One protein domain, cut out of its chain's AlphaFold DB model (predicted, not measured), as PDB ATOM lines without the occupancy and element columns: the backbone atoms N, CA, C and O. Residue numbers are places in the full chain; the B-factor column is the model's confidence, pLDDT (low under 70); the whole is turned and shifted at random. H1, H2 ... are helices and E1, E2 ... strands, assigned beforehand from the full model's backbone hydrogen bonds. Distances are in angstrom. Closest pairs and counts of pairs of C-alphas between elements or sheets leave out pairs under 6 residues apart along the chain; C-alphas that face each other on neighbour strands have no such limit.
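This is residues 3 to 128 of the 129 residues of an uncharacterized protein of Phormidesmis priestleyi ULC007 (UniProt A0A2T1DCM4). One long helix, H3, makes the long axis; near its beginning H5 packs between it and a small sheet, E2 E1 E3, and near its end H4 crosses it. H1 and H2 make a short corner near H3. The 126 printed residues run E1 E2 H1 H2 H3 H4 H5 E3, mostly helix, with an antiparallel sheet. The whole is only just loose, close to compact, with radius of gyration of the C-alphas 16.8 A and spans of 54 by 27 by 22 A.

Find C-alpha 3 at (-30.143, 0.493, -57.818), where E1, residues 3 to 7, begins; E2 is 10 to 16. H1 is 19 to 28 and H2 32 to 35. From C-alpha 47 at (-31.507, 14.809, -59.938) H3 runs 38.8 A to 73. H4, 82 to 99, spans 25.6 A and H5, 104 to 120, 24.3 A. E3, 124 to 127, ends at (-35.980, -2.242, -58.065).

In the hairpin E1 and E2, N 3 and O 15 are 2.9 A apart; between E1 and E3, N 4 and O 125 are 2.8 A apart. H5 is on one face of the sheet, two layers of helix and strands, at a height over the sheet of 9.7 A. H3 touches H5 at a shallow tilt of 31 degrees, opposite ways; the closest C-alphas, Gln 50 and Leu 114, are 6.0 A apart. With residues 64 to 72 alone H3 touches H4, closest at the C-alphas of Ala 68 and Ala 93, 5.0 A. H1 and H2 touch only at the corner, only just, with 3 pairs of C-alphas within 8 A. In H1, H3, H4 and H5 every O i to N i+4 pair is within hydrogen-bond range; H2 is too short for one.

The farthest C-alphas, Asn 9 and Lys 80, are 54.6 A apart. The printed part has no cut; the link H2 to H3 is long. Confidence is under 70 at residues 7 to 11, 36 to 43, 75, 100 to 101 and 128.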
ATOM      1  N   TRP A   3     -30.179  -0.889 -57.347       83.69
ATOM      2  CA  TRP A   3     -30.143   0.493 -57.818       83.69
ATOM      3  C   TRP A   3     -29.466   0.535 -59.184       83.69
ATOM      4  O   TRP A   3     -28.333   0.085 -59.335       83.69
ATOM      5  N   GLN A   4     -30.171   1.043 -60.190       84.12
ATOM      6  CA  GLN A   4     -29.783   0.910 -61.589       84.12
ATOM      7  C   GLN A   4     -29.800   2.258 -62.302       84.12
ATOM      8  O   GLN A   4     -30.802   2.967 -62.260       84.12
ATOM      9  N   ILE A   5     -28.737   2.587 -63.030       81.94
ATOM     10  CA  ILE A   5     -28.796   3.649 -64.044       81.94
ATOM     11  C   ILE A   5     -29.289   3.014 -65.344       81.94
ATOM     12  O   ILE A   5     -28.761   1.982 -65.765       81.94
ATOM     13  N   ARG A   6     -30.307   3.616 -65.972       75.12
ATOM     14  CA  ARG A   6     -30.827   3.173 -67.273       75.12
ATOM     15  C   ARG A   6     -30.597   4.246 -68.330       75.12
ATOM     16  O   ARG A   6     -31.046   5.375 -68.157       75.12
ATOM     17  N   THR A   7     -29.972   3.863 -69.437       68.56
ATOM     18  CA  THR A   7     -29.863   4.669 -70.664       68.56
ATOM     19  C   THR A   7     -30.529   3.898 -71.800       68.56
ATOM     20  O   THR A   7     -30.237   2.718 -71.982       68.56
ATOM     21  N   ASP A   8     -31.456   4.515 -72.535       64.75
ATOM     22  CA  ASP A   8     -32.095   3.916 -73.722       64.75
ATOM     23  C   ASP A   8     -32.613   2.476 -73.509       64.75
ATOM     24  O   ASP A   8     -32.377   1.571 -74.305       64.75
ATOM     25  N   ASN A   9     -33.303   2.245 -72.386       57.72
ATOM     26  CA  ASN A   9     -33.833   0.944 -71.943       57.72
ATOM     27  C   ASN A   9     -32.800  -0.156 -71.617       57.72
ATOM     28  O   ASN A   9     -33.208  -1.232 -71.170       57.72
ATOM     29  N   THR A  10     -31.496   0.115 -71.716       68.19
ATOM     30  CA  THR A  10     -30.424  -0.768 -71.222       68.19
ATOM     31  C   THR A  10     -29.998  -0.393 -69.801       68.19
ATOM     32  O   THR A  10     -30.034   0.775 -69.418       68.19
ATOM     33  N   ILE A  11     -29.662  -1.398 -68.983       64.12
ATOM     34  CA  ILE A  11     -29.078  -1.182 -67.651       64.12
ATOM     35  C   ILE A  11     -27.592  -0.911 -67.854       64.12
ATOM     36  O   ILE A  11     -26.872  -1.781 -68.340       64.12
ATOM     37  N   SER A  12     -27.148   0.282 -67.479       71.31
ATOM     38  CA  SER A  12     -25.768   0.722 -67.688       71.31
ATOM     39  C   SER A  12     -24.898   0.365 -66.485       71.31
ATOM     40  O   SER A  12     -23.756  -0.043 -66.658       71.31
ATOM     41  N   ILE A  13     -25.449   0.469 -65.270       80.75
ATOM     42  CA  ILE A  13     -24.801   0.079 -64.009       80.75
ATOM     43  C   ILE A  13     -25.855  -0.481 -63.059       80.75
ATOM     44  O   ILE A  13     -26.971   0.037 -63.008       80.75
ATOM     45  N   ASN A  14     -25.491  -1.515 -62.299       84.44
ATOM     46  CA  ASN A  14     -26.305  -2.089 -61.232       84.44
ATOM     47  C   ASN A  14     -25.510  -2.118 -59.922       84.44
ATOM     48  O   ASN A  14     -24.406  -2.662 -59.887       84.44
ATOM     49  N   LEU A  15     -26.096  -1.585 -58.852       86.38
ATOM     50  CA  LEU A  15     -25.581  -1.666 -57.493       86.38
ATOM     51  C   LEU A  15     -26.571  -2.432 -56.614       86.38
ATOM     52  O   LEU A  15     -27.709  -2.005 -56.403       86.38
ATOM     53  N   GLN A  16     -26.128  -3.570 -56.084       85.44
ATOM     54  CA  GLN A  16     -26.890  -4.331 -55.103       85.44
ATOM     55  C   GLN A  16     -26.668  -3.701 -53.724       85.44
ATOM     56  O   GLN A  16     -25.557  -3.718 -53.204       85.44
ATOM     57  N   ILE A  17     -27.733  -3.173 -53.126       80.50
ATOM     58  CA  ILE A  17     -27.706  -2.609 -51.775       80.50
ATOM     59  C   ILE A  17     -28.530  -3.516 -50.868       80.50
ATOM     60  O   ILE A  17     -29.700  -3.794 -51.159       80.50
ATOM     61  N   ASP A  18     -27.930  -3.995 -49.782       79.50
ATOM     62  CA  ASP A  18     -28.651  -4.745 -48.763       79.50
ATOM     63  C   ASP A  18     -29.441  -3.812 -47.832       79.50
ATOM     64  O   ASP A  18     -29.061  -2.670 -47.557       79.50
ATOM     65  N   ASP A  19     -30.581  -4.302 -47.350       78.00
ATOM     66  CA  ASP A  19     -31.524  -3.488 -46.583       78.00
ATOM     67  C   ASP A  19     -30.933  -3.063 -45.229       78.00
ATOM     68  O   ASP A  19     -31.256  -1.992 -44.715       78.00
ATOM     69  N   ILE A  20     -30.020  -3.867 -44.671       80.88
ATOM     70  CA  ILE A  20     -29.346  -3.589 -43.399       80.88
ATOM     71  C   ILE A  20     -28.412  -2.386 -43.555       80.88
ATOM     72  O   ILE A  20     -28.424  -1.489 -42.707       80.88
ATOM     73  N   PHE A  21     -27.621  -2.342 -44.627       81.00
ATOM     74  CA  PHE A  21     -26.788  -1.201 -44.976       81.00
ATOM     75  C   PHE A  21     -27.641   0.050 -45.141       81.00
ATOM     76  O   PHE A  21     -27.338   1.068 -44.521       81.00
ATOM     77  N   LEU A  22     -28.729  -0.029 -45.910       78.94
ATOM     78  CA  LEU A  22     -29.575   1.132 -46.171       78.94
ATOM     79  C   LEU A  22     -30.219   1.675 -44.886       78.94
ATOM     80  O   LEU A  22     -30.165   2.876 -44.630       78.94
ATOM     81  N   LEU A  23     -30.768   0.794 -44.044       79.31
ATOM     82  CA  LEU A  23     -31.325   1.157 -42.737       79.31
ATOM     83  C   LEU A  23     -30.282   1.860 -41.860       79.31
ATOM     84  O   LEU A  23     -30.557   2.902 -41.265       79.31
ATOM     85  N   ARG A  24     -29.061   1.320 -41.789       79.06
ATOM     86  CA  ARG A  24     -27.964   1.915 -41.009       79.06
ATOM     87  C   ARG A  24     -27.507   3.251 -41.572       79.06
ATOM     88  O   ARG A  24     -27.263   4.173 -40.794       79.06
ATOM     89  N   PHE A  25     -27.379   3.337 -42.892       80.19
ATOM     90  CA  PHE A  25     -26.973   4.548 -43.585       80.19
ATOM     91  C   PHE A  25     -27.952   5.672 -43.280       80.19
ATOM     92  O   PHE A  25     -27.551   6.725 -42.793       80.19
ATOM     93  N   VAL A  26     -29.250   5.430 -43.443       80.94
ATOM     94  CA  VAL A  26     -30.211   6.506 -43.244       80.94
ATOM     95  C   VAL A  26     -30.447   6.839 -41.771       80.94
ATOM     96  O   VAL A  26     -30.662   8.003 -41.442       80.94
ATOM     97  N   ASN A  27     -30.289   5.887 -40.851       81.44
ATOM     98  CA  ASN A  27     -30.273   6.216 -39.422       81.44
ATOM     99  C   ASN A  27     -29.171   7.235 -39.052       81.44
ATOM    100  O   ASN A  27     -29.279   7.897 -38.018       81.44
ATOM    101  N   LYS A  28     -28.122   7.378 -39.875       81.31
ATOM    102  CA  LYS A  28     -27.071   8.393 -39.705       81.31
ATOM    103  C   LYS A  28     -27.374   9.723 -40.393       81.31
ATOM    104  O   LYS A  28     -26.804  10.735 -39.991       81.31
ATOM    105  N   ILE A  29     -28.259   9.742 -41.386       83.94
ATOM    106  CA  ILE A  29     -28.642  10.963 -42.096       83.94
ATOM    107  C   ILE A  29     -29.460  11.839 -41.157       83.94
ATOM    108  O   ILE A  29     -30.362  11.348 -40.485       83.94
ATOM    109  N   GLN A  30     -29.171  13.138 -41.104       79.25
ATOM    110  CA  GLN A  30     -29.965  14.092 -40.319       79.25
ATOM    111  C   GLN A  30     -31.004  14.830 -41.160       79.25
ATOM    112  O   GLN A  30     -31.979  15.343 -40.613       79.25
ATOM    113  N   ASN A  31     -30.830  14.830 -42.480       80.62
ATOM    114  CA  ASN A  31     -31.697  15.529 -43.409       80.62
ATOM    115  C   ASN A  31     -33.128  14.958 -43.410       80.62
ATOM    116  O   ASN A  31     -33.320  13.787 -43.760       80.62
ATOM    117  N   PRO A  32     -34.149  15.765 -43.059       76.44
ATOM    118  CA  PRO A  32     -35.533  15.308 -43.005       76.44
ATOM    119  C   PRO A  32     -36.069  14.908 -44.382       76.44
ATOM    120  O   PRO A  32     -36.926  14.030 -44.452       76.44
ATOM    121  N   ALA A  33     -35.541  15.489 -45.469       74.50
ATOM    122  CA  ALA A  33     -35.922  15.104 -46.821       74.50
ATOM    123  C   ALA A  33     -35.595  13.632 -47.062       74.50
ATOM    124  O   ALA A  33     -36.465  12.919 -47.528       74.50
ATOM    125  N   ILE A  34     -34.408  13.149 -46.664       73.75
ATOM    126  CA  ILE A  34     -34.054  11.730 -46.814       73.75
ATOM    127  C   ILE A  34     -34.696  10.854 -45.729       73.75
ATOM    128  O   ILE A  34     -35.141   9.751 -46.039       73.75
ATOM    129  N   LYS A  35     -34.805  11.325 -44.476       70.62
ATOM    130  CA  LYS A  35     -35.482  10.561 -43.404       70.62
ATOM    131  C   LYS A  35     -36.942  10.241 -43.740       70.62
ATOM    132  O   LYS A  35     -37.419   9.163 -43.412       70.62
ATOM    133  N   ASN A  36     -37.634  11.155 -44.412       64.44
ATOM    134  CA  ASN A  36     -38.999  10.928 -44.884       64.44
ATOM    135  C   ASN A  36     -39.042  10.203 -46.239       64.44
ATOM    136  O   ASN A  36     -40.111   9.797 -46.680       64.44
ATOM    137  N   PHE A  37     -37.891  10.059 -46.902       64.06
ATOM    138  CA  PHE A  37     -37.747   9.402 -48.197       64.06
ATOM    139  C   PHE A  37     -37.393   7.916 -48.082       64.06
ATOM    140  O   PHE A  37     -37.496   7.213 -49.090       64.06
ATOM    141  N   LEU A  38     -36.982   7.395 -46.909       58.00
ATOM    142  CA  LEU A  38     -36.824   5.941 -46.817       58.00
ATOM    143  C   LEU A  38     -38.164   5.210 -46.737       58.00
ATOM    144  O   LEU A  38     -39.089   5.690 -46.097       58.00
ATOM    145  N   VAL A  39     -38.316   3.969 -47.195       52.69
ATOM    146  CA  VAL A  39     -37.546   3.050 -48.054       52.69
ATOM    147  C   VAL A  39     -38.658   2.371 -48.890       52.69
ATOM    148  O   VAL A  39     -39.773   2.224 -48.396       52.69
ATOM    149  N   PHE A  40     -38.380   1.913 -50.111       50.78
ATOM    150  CA  PHE A  40     -39.212   0.991 -50.923       50.78
ATOM    151  C   PHE A  40     -40.282   1.574 -51.862       50.78
ATOM    152  O   PHE A  40     -40.704   0.854 -52.760       50.78
ATOM    153  N   GLN A  41     -40.721   2.831 -51.739       52.34
ATOM    154  CA  GLN A  41     -41.870   3.297 -52.548       52.34
ATOM    155  C   GLN A  41     -41.511   4.021 -53.850       52.34
ATOM    156  O   GLN A  41     -42.328   4.073 -54.772       52.34
ATOM    157  N   HIS A  42     -40.301   4.568 -53.965       58.47
ATOM    158  CA  HIS A  42     -39.910   5.315 -55.156       58.47
ATOM    159  C   HIS A  42     -38.965   4.500 -56.026       58.47
ATOM    160  O   HIS A  42     -37.796   4.289 -55.720       58.47
ATOM    161  N   THR A  43     -39.498   4.083 -57.170       67.94
ATOM    162  CA  THR A  43     -38.766   3.391 -58.233       67.94
ATOM    163  C   THR A  43     -37.765   4.293 -58.952       67.94
ATOM    164  O   THR A  43     -37.048   3.794 -59.814       67.94
ATOM    165  N   LYS A  44     -37.712   5.600 -58.642       82.69
ATOM    166  CA  LYS A  44     -36.860   6.595 -59.309       82.69
ATOM    167  C   LYS A  44     -36.309   7.639 -58.336       82.69
ATOM    168  O   LYS A  44     -37.063   8.253 -57.586       82.69
ATOM    169  N   LEU A  45     -35.007   7.886 -58.414       85.00
ATOM    170  CA  LEU A  45     -34.292   8.960 -57.736       85.00
ATOM    171  C   LEU A  45     -33.936  10.035 -58.769       85.00
ATOM    172  O   LEU A  45     -33.062   9.828 -59.612       85.00
ATOM    173  N   HIS A  46     -34.647  11.161 -58.734       86.06
ATOM    174  CA  HIS A  46     -34.420  12.302 -59.628       86.06
ATOM    175  C   HIS A  46     -33.196  13.130 -59.210       86.06
ATOM    176  O   HIS A  46     -32.702  12.979 -58.096       86.06
ATOM    177  N   GLU A  47     -32.738  14.019 -60.094       88.44
ATOM    178  CA  GLU A  47     -31.507  14.809 -59.938       88.44
ATOM    179  C   GLU A  47     -31.388  15.510 -58.573       88.44
ATOM    180  O   GLU A  47     -30.368  15.372 -57.902       88.44
ATOM    181  N   ASP A  48     -32.433  16.206 -58.114       88.25
ATOM    182  CA  ASP A  48     -32.391  16.916 -56.827       88.25
ATOM    183  C   ASP A  48     -32.192  15.959 -55.652       88.25
ATOM    184  O   ASP A  48     -31.366  16.199 -54.773       88.25
ATOM    185  N   MET A  49     -32.883  14.817 -55.668       85.62
ATOM    186  CA  MET A  49     -32.693  13.800 -54.641       85.62
ATOM    187  C   MET A  49     -31.317  13.141 -54.750       85.62
ATOM    188  O   MET A  49     -30.694  12.912 -53.721       85.62
ATOM    189  N   GLN A  50     -30.798  12.891 -55.956       87.88
ATOM    190  CA  GLN A  50     -29.434  12.377 -56.140       87.88
ATOM    191  C   GLN A  50     -28.392  13.320 -55.518       87.88
ATOM    192  O   GLN A  50     -27.497  12.852 -54.817       87.88
ATOM    193  N   LYS A  51     -28.537  14.642 -55.694       90.88
ATOM    194  CA  LYS A  51     -27.654  15.648 -55.074       90.88
ATOM    195  C   LYS A  51     -27.719  15.617 -53.551       90.88
ATOM    196  O   LYS A  51     -26.679  15.641 -52.899       90.88
ATOM    197  N   ILE A  52     -28.924  15.545 -52.979       89.00
ATOM    198  CA  ILE A  52     -29.098  15.475 -51.520       89.00
ATOM    199  C   ILE A  52     -28.470  14.179 -50.985       89.00
ATOM    200  O   ILE A  52     -27.722  14.221 -50.013       89.00
ATOM    201  N   TRP A  53     -28.704  13.041 -51.645       87.69
ATOM    202  CA  TRP A  53     -28.098  11.758 -51.276       87.69
ATOM    203  C   TRP A  53     -26.571  11.792 -51.331       87.69
ATOM    204  O   TRP A  53     -25.930  11.340 -50.385       87.69
ATOM    205  N   LEU A  54     -25.992  12.363 -52.390       91.19
ATOM    206  CA  LEU A  54     -24.543  12.500 -52.528       91.19
ATOM    207  C   LEU A  54     -23.956  13.383 -51.418       91.19
ATOM    208  O   LEU A  54     -22.982  13.000 -50.773       91.19
ATOM    209  N   SER A  55     -24.596  14.517 -51.124       91.62
ATOM    210  CA  SER A  55     -24.165  15.416 -50.051       91.62
ATOM    211  C   SER A  55     -24.204  14.749 -48.672       91.62
ATOM    212  O   SER A  55     -23.275  14.912 -47.880       91.62
ATOM    213  N   GLU A  56     -25.267  14.006 -48.354       89.19
ATOM    214  CA  GLU A  56     -25.374  13.302 -47.068       89.19
ATOM    215  C   GLU A  56     -24.378  12.142 -46.974       89.19
ATOM    216  O   GLU A  56     -23.795  11.910 -45.913       89.19
ATOM    217  N   LEU A  57     -24.131  11.446 -48.087       89.44
ATOM    218  CA  LEU A  57     -23.117  10.404 -48.178       89.44
ATOM    219  C   LEU A  57     -21.724  10.962 -47.864       89.44
ATOM    220  O   LEU A  57     -21.044  10.428 -46.987       89.44
ATOM    221  N   HIS A  58     -21.336  12.075 -48.495       90.81
ATOM    222  CA  HIS A  58     -20.068  12.758 -48.221       90.81
ATOM    223  C   HIS A  58     -19.939  13.178 -46.759       90.81
ATOM    224  O   HIS A  58     -18.928  12.873 -46.124       90.81
ATOM    225  N   ASN A  59     -20.981  13.791 -46.196       90.00
ATOM    226  CA  ASN A  59     -20.995  14.205 -44.795       90.00
ATOM    227  C   ASN A  59     -20.799  13.009 -43.844       90.00
ATOM    228  O   ASN A  59     -19.974  13.052 -42.933       90.00
ATOM    229  N   ILE A  60     -21.502  11.895 -44.078       86.81
ATOM    230  CA  ILE A  60     -21.353  10.683 -43.259       86.81
ATOM    231  C   ILE A  60     -19.935  10.116 -43.375       86.81
ATOM    232  O   ILE A  60     -19.359   9.712 -42.361       86.81
ATOM    233  N   MET A  61     -19.363  10.077 -44.579       86.62
ATOM    234  CA  MET A  61     -18.002   9.580 -44.806       86.62
ATOM    235  C   MET A  61     -16.965  10.448 -44.095       86.62
ATOM    236  O   MET A  61     -16.073   9.917 -43.431       86.62
ATOM    237  N   GLU A  62     -17.097  11.770 -44.181       87.50
ATOM    238  CA  GLU A  62     -16.201  12.719 -43.527       87.50
ATOM    239  C   GLU A  62     -16.293  12.629 -41.999       87.50
ATOM    240  O   GLU A  62     -15.269  12.470 -41.325       87.50
ATOM    241  N   LEU A  63     -17.509  12.649 -41.445       86.75
ATOM    242  CA  LEU A  63     -17.736  12.528 -40.004       86.75
ATOM    243  C   LEU A  63     -17.179  11.211 -39.466       86.75
ATOM    244  O   LEU A  63     -16.442  11.203 -38.478       86.75
ATOM    245  N   SER A  64     -17.461  10.101 -40.150       84.12
ATOM    246  CA  SER A  64     -17.017   8.786 -39.690       84.12
ATOM    247  C   SER A  64     -15.489   8.640 -39.776       84.12
ATOM    248  O   SER A  64     -14.875   8.069 -38.873       84.12
ATOM    249  N   ARG A  65     -14.843   9.227 -40.795       83.81
ATOM    250  CA  ARG A  65     -13.373   9.324 -40.873       83.81
ATOM    251  C   ARG A  65     -12.789  10.196 -39.769       83.81
ATOM    252  O   ARG A  65     -11.783   9.820 -39.169       83.81
ATOM    253  N   SER A  66     -13.403  11.341 -39.483       86.88
ATOM    254  CA  SER A  66     -12.987  12.238 -38.401       86.88
ATOM    255  C   SER A  66     -13.046  11.535 -37.043       86.88
ATOM    256  O   SER A  66     -12.087  11.587 -36.268       86.88
ATOM    257  N   ASP A  67     -14.124  10.800 -36.776       84.69
ATOM    258  CA  ASP A  67     -14.299  10.055 -35.530       84.69
ATOM    259  C   ASP A  67     -13.305   8.897 -35.402       84.69
ATOM    260  O   ASP A  67     -12.678   8.740 -34.348       84.69
ATOM    261  N   ALA A  68     -13.069   8.150 -36.481       82.62
ATOM    262  CA  ALA A  68     -12.055   7.101 -36.500       82.62
ATOM    263  C   ALA A  68     -10.642   7.670 -36.274       82.62
ATOM    264  O   ALA A  68      -9.874   7.155 -35.459       82.62
ATOM    265  N   ARG A  69     -10.304   8.797 -36.915       84.44
ATOM    266  CA  ARG A  69      -9.030   9.500 -36.693       84.44
ATOM    267  C   ARG A  69      -8.868   9.927 -35.235       84.44
ATOM    268  O   ARG A  69      -7.828   9.655 -34.636       84.44
ATOM    269  N   LYS A  70      -9.894  10.538 -34.632       85.62
ATOM    270  CA  LYS A  70      -9.890  10.916 -33.206       85.62
ATOM    271  C   LYS A  70      -9.711   9.704 -32.295       85.62
ATOM    272  O   LYS A  70      -9.006   9.809 -31.292       85.62
ATOM    273  N   HIS A  71     -10.332   8.574 -32.628       84.62
ATOM    274  CA  HIS A  71     -10.172   7.326 -31.886       84.62
ATOM    275  C   HIS A  71      -8.704   6.868 -31.879       84.62
ATOM    276  O   HIS A  71      -8.142   6.628 -30.810       84.62
ATOM    277  N   TYR A  72      -8.049   6.838 -33.041       83.25
ATOM    278  CA  TYR A  72      -6.659   6.388 -33.143       83.25
ATOM    279  C   TYR A  72      -5.638   7.379 -32.578       83.25
ATOM    280  O   TYR A  72      -4.654   6.955 -31.969       83.25
ATOM    281  N   LEU A  73      -5.888   8.686 -32.697       83.25
ATOM    282  CA  LEU A  73      -5.041   9.719 -32.092       83.25
ATOM    283  C   LEU A  73      -4.997   9.631 -30.559       83.25
ATOM    284  O   LEU A  73      -3.988   9.994 -29.961       83.25
ATOM    285  N   LYS A  74      -6.064   9.142 -29.915       81.50
ATOM    286  CA  LYS A  74      -6.138   9.013 -28.451       81.50
ATOM    287  C   LYS A  74      -5.397   7.793 -27.889       81.50
ATOM    288  O   LYS A  74      -5.146   7.768 -26.689       81.50
ATOM    289  N   GLY A  75      -5.070   6.793 -28.714       69.94
ATOM    290  CA  GLY A  75      -4.593   5.487 -28.235       69.94
ATOM    291  C   GLY A  75      -3.275   4.976 -28.824       69.94
ATOM    292  O   GLY A  75      -2.679   4.080 -28.233       69.94
ATOM    293  N   ASN A  76      -2.794   5.519 -29.950       71.44
ATOM    294  CA  ASN A  76      -1.677   4.924 -30.696       71.44
ATOM    295  C   ASN A  76      -0.444   5.826 -30.814       71.44
ATOM    296  O   ASN A  76      -0.536   7.032 -31.041       71.44
ATOM    297  N   LYS A  77       0.743   5.205 -30.775       80.00
ATOM    298  CA  LYS A  77       1.991   5.838 -31.225       80.00
ATOM    299  C   LYS A  77       1.992   5.894 -32.753       80.00
ATOM    300  O   LYS A  77       2.245   4.890 -33.410       80.00
ATOM    301  N   LEU A  78       1.688   7.062 -33.306       83.94
ATOM    302  CA  LEU A  78       1.690   7.299 -34.749       83.94
ATOM    303  C   LEU A  78       3.079   7.723 -35.260       83.94
ATOM    304  O   LEU A  78       3.882   8.247 -34.479       83.94
ATOM    305  N   PRO A  79       3.365   7.549 -36.566       87.19
ATOM    306  CA  PRO A  79       4.579   8.070 -37.188       87.19
ATOM    307  C   PRO A  79       4.795   9.559 -36.889       87.19
ATOM    308  O   PRO A  79       3.840  10.338 -36.807       87.19
ATOM    309  N   LYS A  80       6.056   9.973 -36.708       86.12
ATOM    310  CA  LYS A  80       6.413  11.392 -36.515       86.12
ATOM    311  C   LYS A  80       6.282  12.194 -37.805       86.12
ATOM    312  O   LYS A  80       5.871  13.349 -37.741       86.12
ATOM    313  N   ASP A  81       6.604  11.555 -38.926       94.06
ATOM    314  CA  ASP A  81       6.418  12.110 -40.259       94.06
ATOM    315  C   ASP A  81       4.934  12.397 -40.528       94.06
ATOM    316  O   ASP A  81       4.073  11.559 -40.246       94.06
ATOM    317  N   LEU A  82       4.644  13.599 -41.027       86.69
ATOM    318  CA  LEU A  82       3.275  14.084 -41.205       86.69
ATOM    319  C   LEU A  82       2.560  13.333 -42.332       86.69
ATOM    320  O   LEU A  82       1.411  12.930 -42.162       86.69
ATOM    321  N   GLN A  83       3.238  13.126 -43.460       88.62
ATOM    322  CA  GLN A  83       2.644  12.505 -44.638       88.62
ATOM    323  C   GLN A  83       2.331  11.030 -44.371       88.62
ATOM    324  O   GLN A  83       1.214  10.574 -44.621       88.62
ATOM    325  N   LEU A  84       3.277  10.309 -43.771       87.12
ATOM    326  CA  LEU A  84       3.104   8.917 -43.376       87.12
ATOM    327  C   LEU A  84       2.043   8.764 -42.279       87.12
ATOM    328  O   LEU A  84       1.271   7.807 -42.294       87.12
ATOM    329  N   ARG A  85       1.960   9.708 -41.332       84.94
ATOM    330  CA  ARG A  85       0.898   9.710 -40.316       84.94
ATOM    331  C   ARG A  85      -0.481   9.835 -40.952       84.94
ATOM    332  O   ARG A  85      -1.370   9.083 -40.567       84.94
ATOM    333  N   GLU A  86      -0.662  10.760 -41.891       84.62
ATOM    334  CA  GLU A  86      -1.948  10.946 -42.569       84.62
ATOM    335  C   GLU A  86      -2.344   9.719 -43.395       84.62
ATOM    336  O   GLU A  86      -3.505   9.309 -43.351       84.62
ATOM    337  N   GLN A  87      -1.386   9.083 -44.076       87.19
ATOM    338  CA  GLN A  87      -1.620   7.826 -44.796       87.19
ATOM    339  C   GLN A  87      -2.081   6.713 -43.849       87.19
ATOM    340  O   GLN A  87      -3.147   6.133 -44.050       87.19
ATOM    341  N   VAL A  88      -1.339   6.477 -42.762       85.94
ATOM    342  CA  VAL A  88      -1.687   5.458 -41.759       85.94
ATOM    343  C   VAL A  88      -3.046   5.749 -41.121       85.94
ATOM    344  O   VAL A  88      -3.858   4.843 -40.951       85.94
ATOM    345  N   LEU A  89      -3.330   7.008 -40.780       84.31
ATOM    346  CA  LEU A  89      -4.621   7.402 -40.218       84.31
ATOM    347  C   LEU A  89      -5.775   7.189 -41.198       84.31
ATOM    348  O   LEU A  89      -6.856   6.803 -40.759       84.31
ATOM    349  N   SER A  90      -5.564   7.435 -42.493       82.19
ATOM    350  CA  SER A  90      -6.571   7.163 -43.519       82.19
ATOM    351  C   SER A  90      -6.873   5.669 -43.611       82.19
ATOM    352  O   SER A  90      -8.032   5.282 -43.511       82.19
ATOM    353  N   GLU A  91      -5.845   4.822 -43.710       84.25
ATOM    354  CA  GLU A  91      -6.035   3.369 -43.788       84.25
ATOM    355  C   GLU A  91      -6.700   2.796 -42.533       84.25
ATOM    356  O   GLU A  91      -7.574   1.932 -42.614       84.25
ATOM    357  N   LEU A  92      -6.293   3.268 -41.353       83.19
ATOM    358  CA  LEU A  92      -6.893   2.851 -40.091       83.19
ATOM    359  C   LEU A  92      -8.356   3.290 -39.998       83.19
ATOM    360  O   LEU A  92      -9.189   2.515 -39.529       83.19
ATOM    361  N   ALA A  93      -8.672   4.504 -40.454       80.38
ATOM    362  CA  ALA A  93     -10.043   4.984 -40.508       80.38
ATOM    363  C   ALA A  93     -10.901   4.113 -41.429       80.38
ATOM    364  O   ALA A  93     -11.953   3.655 -40.994       80.38
ATOM    365  N   ASP A  94     -10.429   3.802 -42.636       78.38
ATOM    366  CA  ASP A  94     -11.170   2.963 -43.582       78.38
ATOM    367  C   ASP A  94     -11.430   1.554 -42.989       78.38
ATOM    368  O   ASP A  94     -12.570   1.085 -42.976       78.38
ATOM    369  N   ARG A  95     -10.435   0.930 -42.332       79.44
ATOM    370  CA  ARG A  95     -10.621  -0.358 -41.621       79.44
ATOM    371  C   ARG A  95     -11.588  -0.274 -40.435       79.44
ATOM    372  O   ARG A  95     -12.276  -1.248 -40.122       79.44
ATOM    373  N   TYR A  96     -11.615   0.856 -39.728       79.56
ATOM    374  CA  TYR A  96     -12.542   1.079 -38.617       79.56
ATOM    375  C   TYR A  96     -13.989   1.108 -39.116       79.56
ATOM    376  O   TYR A  96     -14.859   0.490 -38.504       79.56
ATOM    377  N   LEU A  97     -14.245   1.763 -40.249       75.12
ATOM    378  CA  LEU A  97     -15.580   1.834 -40.847       75.12
ATOM    379  C   LEU A  97     -16.099   0.457 -41.257       75.12
ATOM    380  O   LEU A  97     -17.219   0.100 -40.873       75.12
ATOM    381  N   ASP A  98     -15.248  -0.352 -41.889       71.38
ATOM    382  CA  ASP A  98     -15.576  -1.737 -42.239       71.38
ATOM    383  C   ASP A  98     -15.942  -2.568 -40.999       71.38
ATOM    384  O   ASP A  98     -16.942  -3.292 -40.989       71.38
ATOM    385  N   LYS A  99     -15.191  -2.410 -39.899       72.19
ATOM    386  CA  LYS A  99     -15.459  -3.106 -38.629       72.19
ATOM    387  C   LYS A  99     -16.775  -2.672 -37.973       72.19
ATOM    388  O   LYS A  99     -17.411  -3.474 -37.293       72.19
ATOM    389  N   HIS A 100     -17.191  -1.424 -38.175       66.88
ATOM    390  CA  HIS A 100     -18.457  -0.882 -37.670       66.88
ATOM    391  C   HIS A 100     -19.636  -1.085 -38.634       66.88
ATOM    392  O   HIS A 100     -20.710  -0.510 -38.438       66.88
ATOM    393  N   HIS A 101     -19.462  -1.955 -39.633       65.25
ATOM    394  CA  HIS A 101     -20.472  -2.355 -40.606       65.25
ATOM    395  C   HIS A 101     -21.077  -1.215 -41.438       65.25
ATOM    396  O   HIS A 101     -22.183  -1.353 -41.971       65.25
ATOM    397  N   LEU A 102     -20.362  -0.099 -41.557       70.62
ATOM    398  CA  LEU A 102     -20.529   0.797 -42.687       70.62
ATOM    399  C   LEU A 102     -19.614   0.236 -43.761       70.62
ATOM    400  O   LEU A 102     -18.415   0.480 -43.719       70.62
ATOM    401  N   ASN A 103     -20.164  -0.594 -44.647       80.75
ATOM    402  CA  ASN A 103     -19.391  -1.179 -45.734       80.75
ATOM    403  C   ASN A 103     -18.825  -0.036 -46.587       80.75
ATOM    404  O   ASN A 103     -19.562   0.600 -47.343       80.75
ATOM    405  N   TRP A 104     -17.536   0.261 -46.403       80.88
ATOM    406  CA  TRP A 104     -16.898   1.434 -46.986       80.88
ATOM    407  C   TRP A 104     -16.888   1.349 -48.510       80.88
ATOM    408  O   TRP A 104     -17.160   2.335 -49.195       80.88
ATOM    409  N   PHE A 105     -16.661   0.144 -49.034       83.00
ATOM    410  CA  PHE A 105     -16.730  -0.140 -50.463       83.00
ATOM    411  C   PHE A 105     -18.129   0.119 -51.016       83.00
ATOM    412  O   PHE A 105     -18.262   0.821 -52.008       83.00
ATOM    413  N   LEU A 106     -19.178  -0.324 -50.320       84.94
ATOM    414  CA  LEU A 106     -20.555  -0.071 -50.753       84.94
ATOM    415  C   LEU A 106     -20.918   1.425 -50.724       84.94
ATOM    416  O   LEU A 106     -21.644   1.899 -51.593       84.94
ATOM    417  N   MET A 107     -20.393   2.189 -49.757       87.31
ATOM    418  CA  MET A 107     -20.532   3.652 -49.750       87.31
ATOM    419  C   MET A 107     -19.826   4.291 -50.951       87.31
ATOM    420  O   MET A 107     -20.383   5.198 -51.563       87.31
ATOM    421  N   LYS A 108     -18.632   3.805 -51.311       88.06
ATOM    422  CA  LYS A 108     -17.878   4.276 -52.481       88.06
ATOM    423  C   LYS A 108     -18.555   3.924 -53.803       88.06
ATOM    424  O   LYS A 108     -18.613   4.766 -54.695       88.06
ATOM    425  N   ASP A 109     -19.121   2.732 -53.910       88.81
ATOM    426  CA  ASP A 109     -19.882   2.323 -55.088       88.81
ATOM    427  C   ASP A 109     -21.161   3.161 -55.238       88.81
ATOM    428  O   ASP A 109     -21.514   3.571 -56.345       88.81
ATOM    429  N   LEU A 110     -21.838   3.474 -54.125       88.75
ATOM    430  CA  LEU A 110     -22.999   4.365 -54.120       88.75
ATOM    431  C   LEU A 110     -22.625   5.801 -54.514       88.75
ATOM    432  O   LEU A 110     -23.357   6.426 -55.280       88.75
ATOM    433  N   GLU A 111     -21.494   6.314 -54.022       91.50
ATOM    434  CA  GLU A 111     -20.940   7.618 -54.412       91.50
ATOM    435  C   GLU A 111     -20.708   7.670 -55.924       91.50
ATOM    436  O   GLU A 111     -21.270   8.531 -56.601       91.50
ATOM    437  N   ALA A 112     -19.982   6.690 -56.470       90.69
ATOM    438  CA  ALA A 112     -19.695   6.605 -57.899       90.69
ATOM    439  C   ALA A 112     -20.971   6.500 -58.752       90.69
ATOM    440  O   ALA A 112     -21.068   7.123 -59.811       90.69
ATOM    441  N   LEU A 113     -21.978   5.748 -58.290       90.56
ATOM    442  CA  LEU A 113     -23.274   5.647 -58.962       90.56
ATOM    443  C   LEU A 113     -23.989   7.007 -59.015       90.56
ATOM    444  O   LEU A 113     -24.496   7.396 -60.066       90.56
ATOM    445  N   LEU A 114     -24.031   7.737 -57.897       90.62
ATOM    446  CA  LEU A 114     -24.669   9.054 -57.815       90.62
ATOM    447  C   LEU A 114     -23.941  10.089 -58.681       90.62
ATOM    448  O   LEU A 114     -24.585  10.821 -59.431       90.62
ATOM    449  N   GLU A 115     -22.611  10.120 -58.632       92.00
ATOM    450  CA  GLU A 115     -21.792  11.009 -59.461       92.00
ATOM    451  C   GLU A 115     -21.966  10.728 -60.955       92.00
ATOM    452  O   GLU A 115     -22.111  11.654 -61.764       92.00
ATOM    453  N   LEU A 116     -22.011   9.451 -61.342       90.38
ATOM    454  CA  LEU A 116     -22.249   9.085 -62.730       90.38
ATOM    455  C   LEU A 116     -23.652   9.496 -63.183       90.38
ATOM    456  O   LEU A 116     -23.807  10.055 -64.269       90.38
ATOM    457  N   ALA A 117     -24.677   9.253 -62.365       88.56
ATOM    458  CA  ALA A 117     -26.041   9.647 -62.695       88.56
ATOM    459  C   ALA A 117     -26.153  11.168 -62.888       88.56
ATOM    460  O   ALA A 117     -26.689  11.617 -63.900       88.56
ATOM    461  N   LEU A 118     -25.553  11.959 -61.995       90.69
ATOM    462  CA  LEU A 118     -25.557  13.420 -62.079       90.69
ATOM    463  C   LEU A 118     -24.777  13.947 -63.291       90.69
ATOM    464  O   LEU A 118     -25.275  14.810 -64.014       90.69
ATOM    465  N   SER A 119     -23.579  13.416 -63.553       89.50
ATOM    466  CA  SER A 119     -22.747  13.847 -64.690       89.50
ATOM    467  C   SER A 119     -23.375  13.514 -66.047       89.50
ATOM    468  O   SER A 119     -23.234  14.279 -67.001       89.50
ATOM    469  N   THR A 120     -24.119  12.409 -66.125       87.81
ATOM    470  CA  THR A 120     -24.821  11.970 -67.340       87.81
ATOM    471  C   THR A 120     -26.266  12.464 -67.431       87.81
ATOM    472  O   THR A 120     -26.932  12.189 -68.426       87.81
ATOM    473  N   LYS A 121     -26.763  13.201 -66.426       85.50
ATOM    474  CA  LYS A 121     -28.180  13.602 -66.289       85.50
ATOM    475  C   LYS A 121     -29.152  12.411 -66.323       85.50
ATOM    476  O   LYS A 121     -30.278  12.524 -66.810       85.50
ATOM    477  N   SER A 122     -28.716  11.266 -65.809       85.94
ATOM    478  CA  SER A 122     -29.502  10.037 -65.735       85.94
ATOM    479  C   SER A 122     -30.337   9.964 -64.456       85.94
ATOM    480  O   SER A 122     -30.036  10.588 -63.439       85.94
ATOM    481  N   VAL A 123     -31.388   9.144 -64.480       86.44
ATOM    482  CA  VAL A 123     -32.207   8.825 -63.302       86.44
ATOM    483  C   VAL A 123     -31.789   7.462 -62.758       86.44
ATOM    484  O   VAL A 123     -31.640   6.508 -63.524       86.44
ATOM    485  N   ILE A 124     -31.630   7.351 -61.437       86.56
ATOM    486  CA  ILE A 124     -31.393   6.057 -60.788       86.56
ATOM    487  C   ILE A 124     -32.739   5.400 -60.503       86.56
ATOM    488  O   ILE A 124     -33.624   6.010 -59.910       86.56
ATOM    489  N   HIS A 125     -32.888   4.150 -60.913       86.06
ATOM    490  CA  HIS A 125     -34.052   3.330 -60.650       86.06
ATOM    491  C   HIS A 125     -33.803   2.387 -59.479       86.06
ATOM    492  O   HIS A 125     -32.800   1.682 -59.466       86.06
ATOM    493  N   CYS A 126     -34.736   2.331 -58.531       81.19
ATOM    494  CA  CYS A 126     -34.719   1.335 -57.463       81.19
ATOM    495  C   CYS A 126     -35.697   0.206 -57.802       81.19
ATOM    496  O   CYS A 126     -36.875   0.458 -58.064       81.19
ATOM    497  N   VAL A 127     -35.204  -1.029 -57.801       77.94
ATOM    498  CA  VAL A 127     -35.980  -2.242 -58.065       77.94
ATOM    499  C   VAL A 127     -35.895  -3.146 -56.833       77.94
ATOM    500  O   VAL A 127     -34.800  -3.529 -56.402       77.94
ATOM    501  N   SER A 128     -37.046  -3.464 -56.232       67.38
ATOM    502  CA  SER A 128     -37.155  -4.544 -55.247       67.38
ATOM    503  C   SER A 128     -37.453  -5.845 -55.986       67.38
ATOM    504  O   SER A 128     -38.408  -5.888 -56.761       67.38
TER     505      SER A 128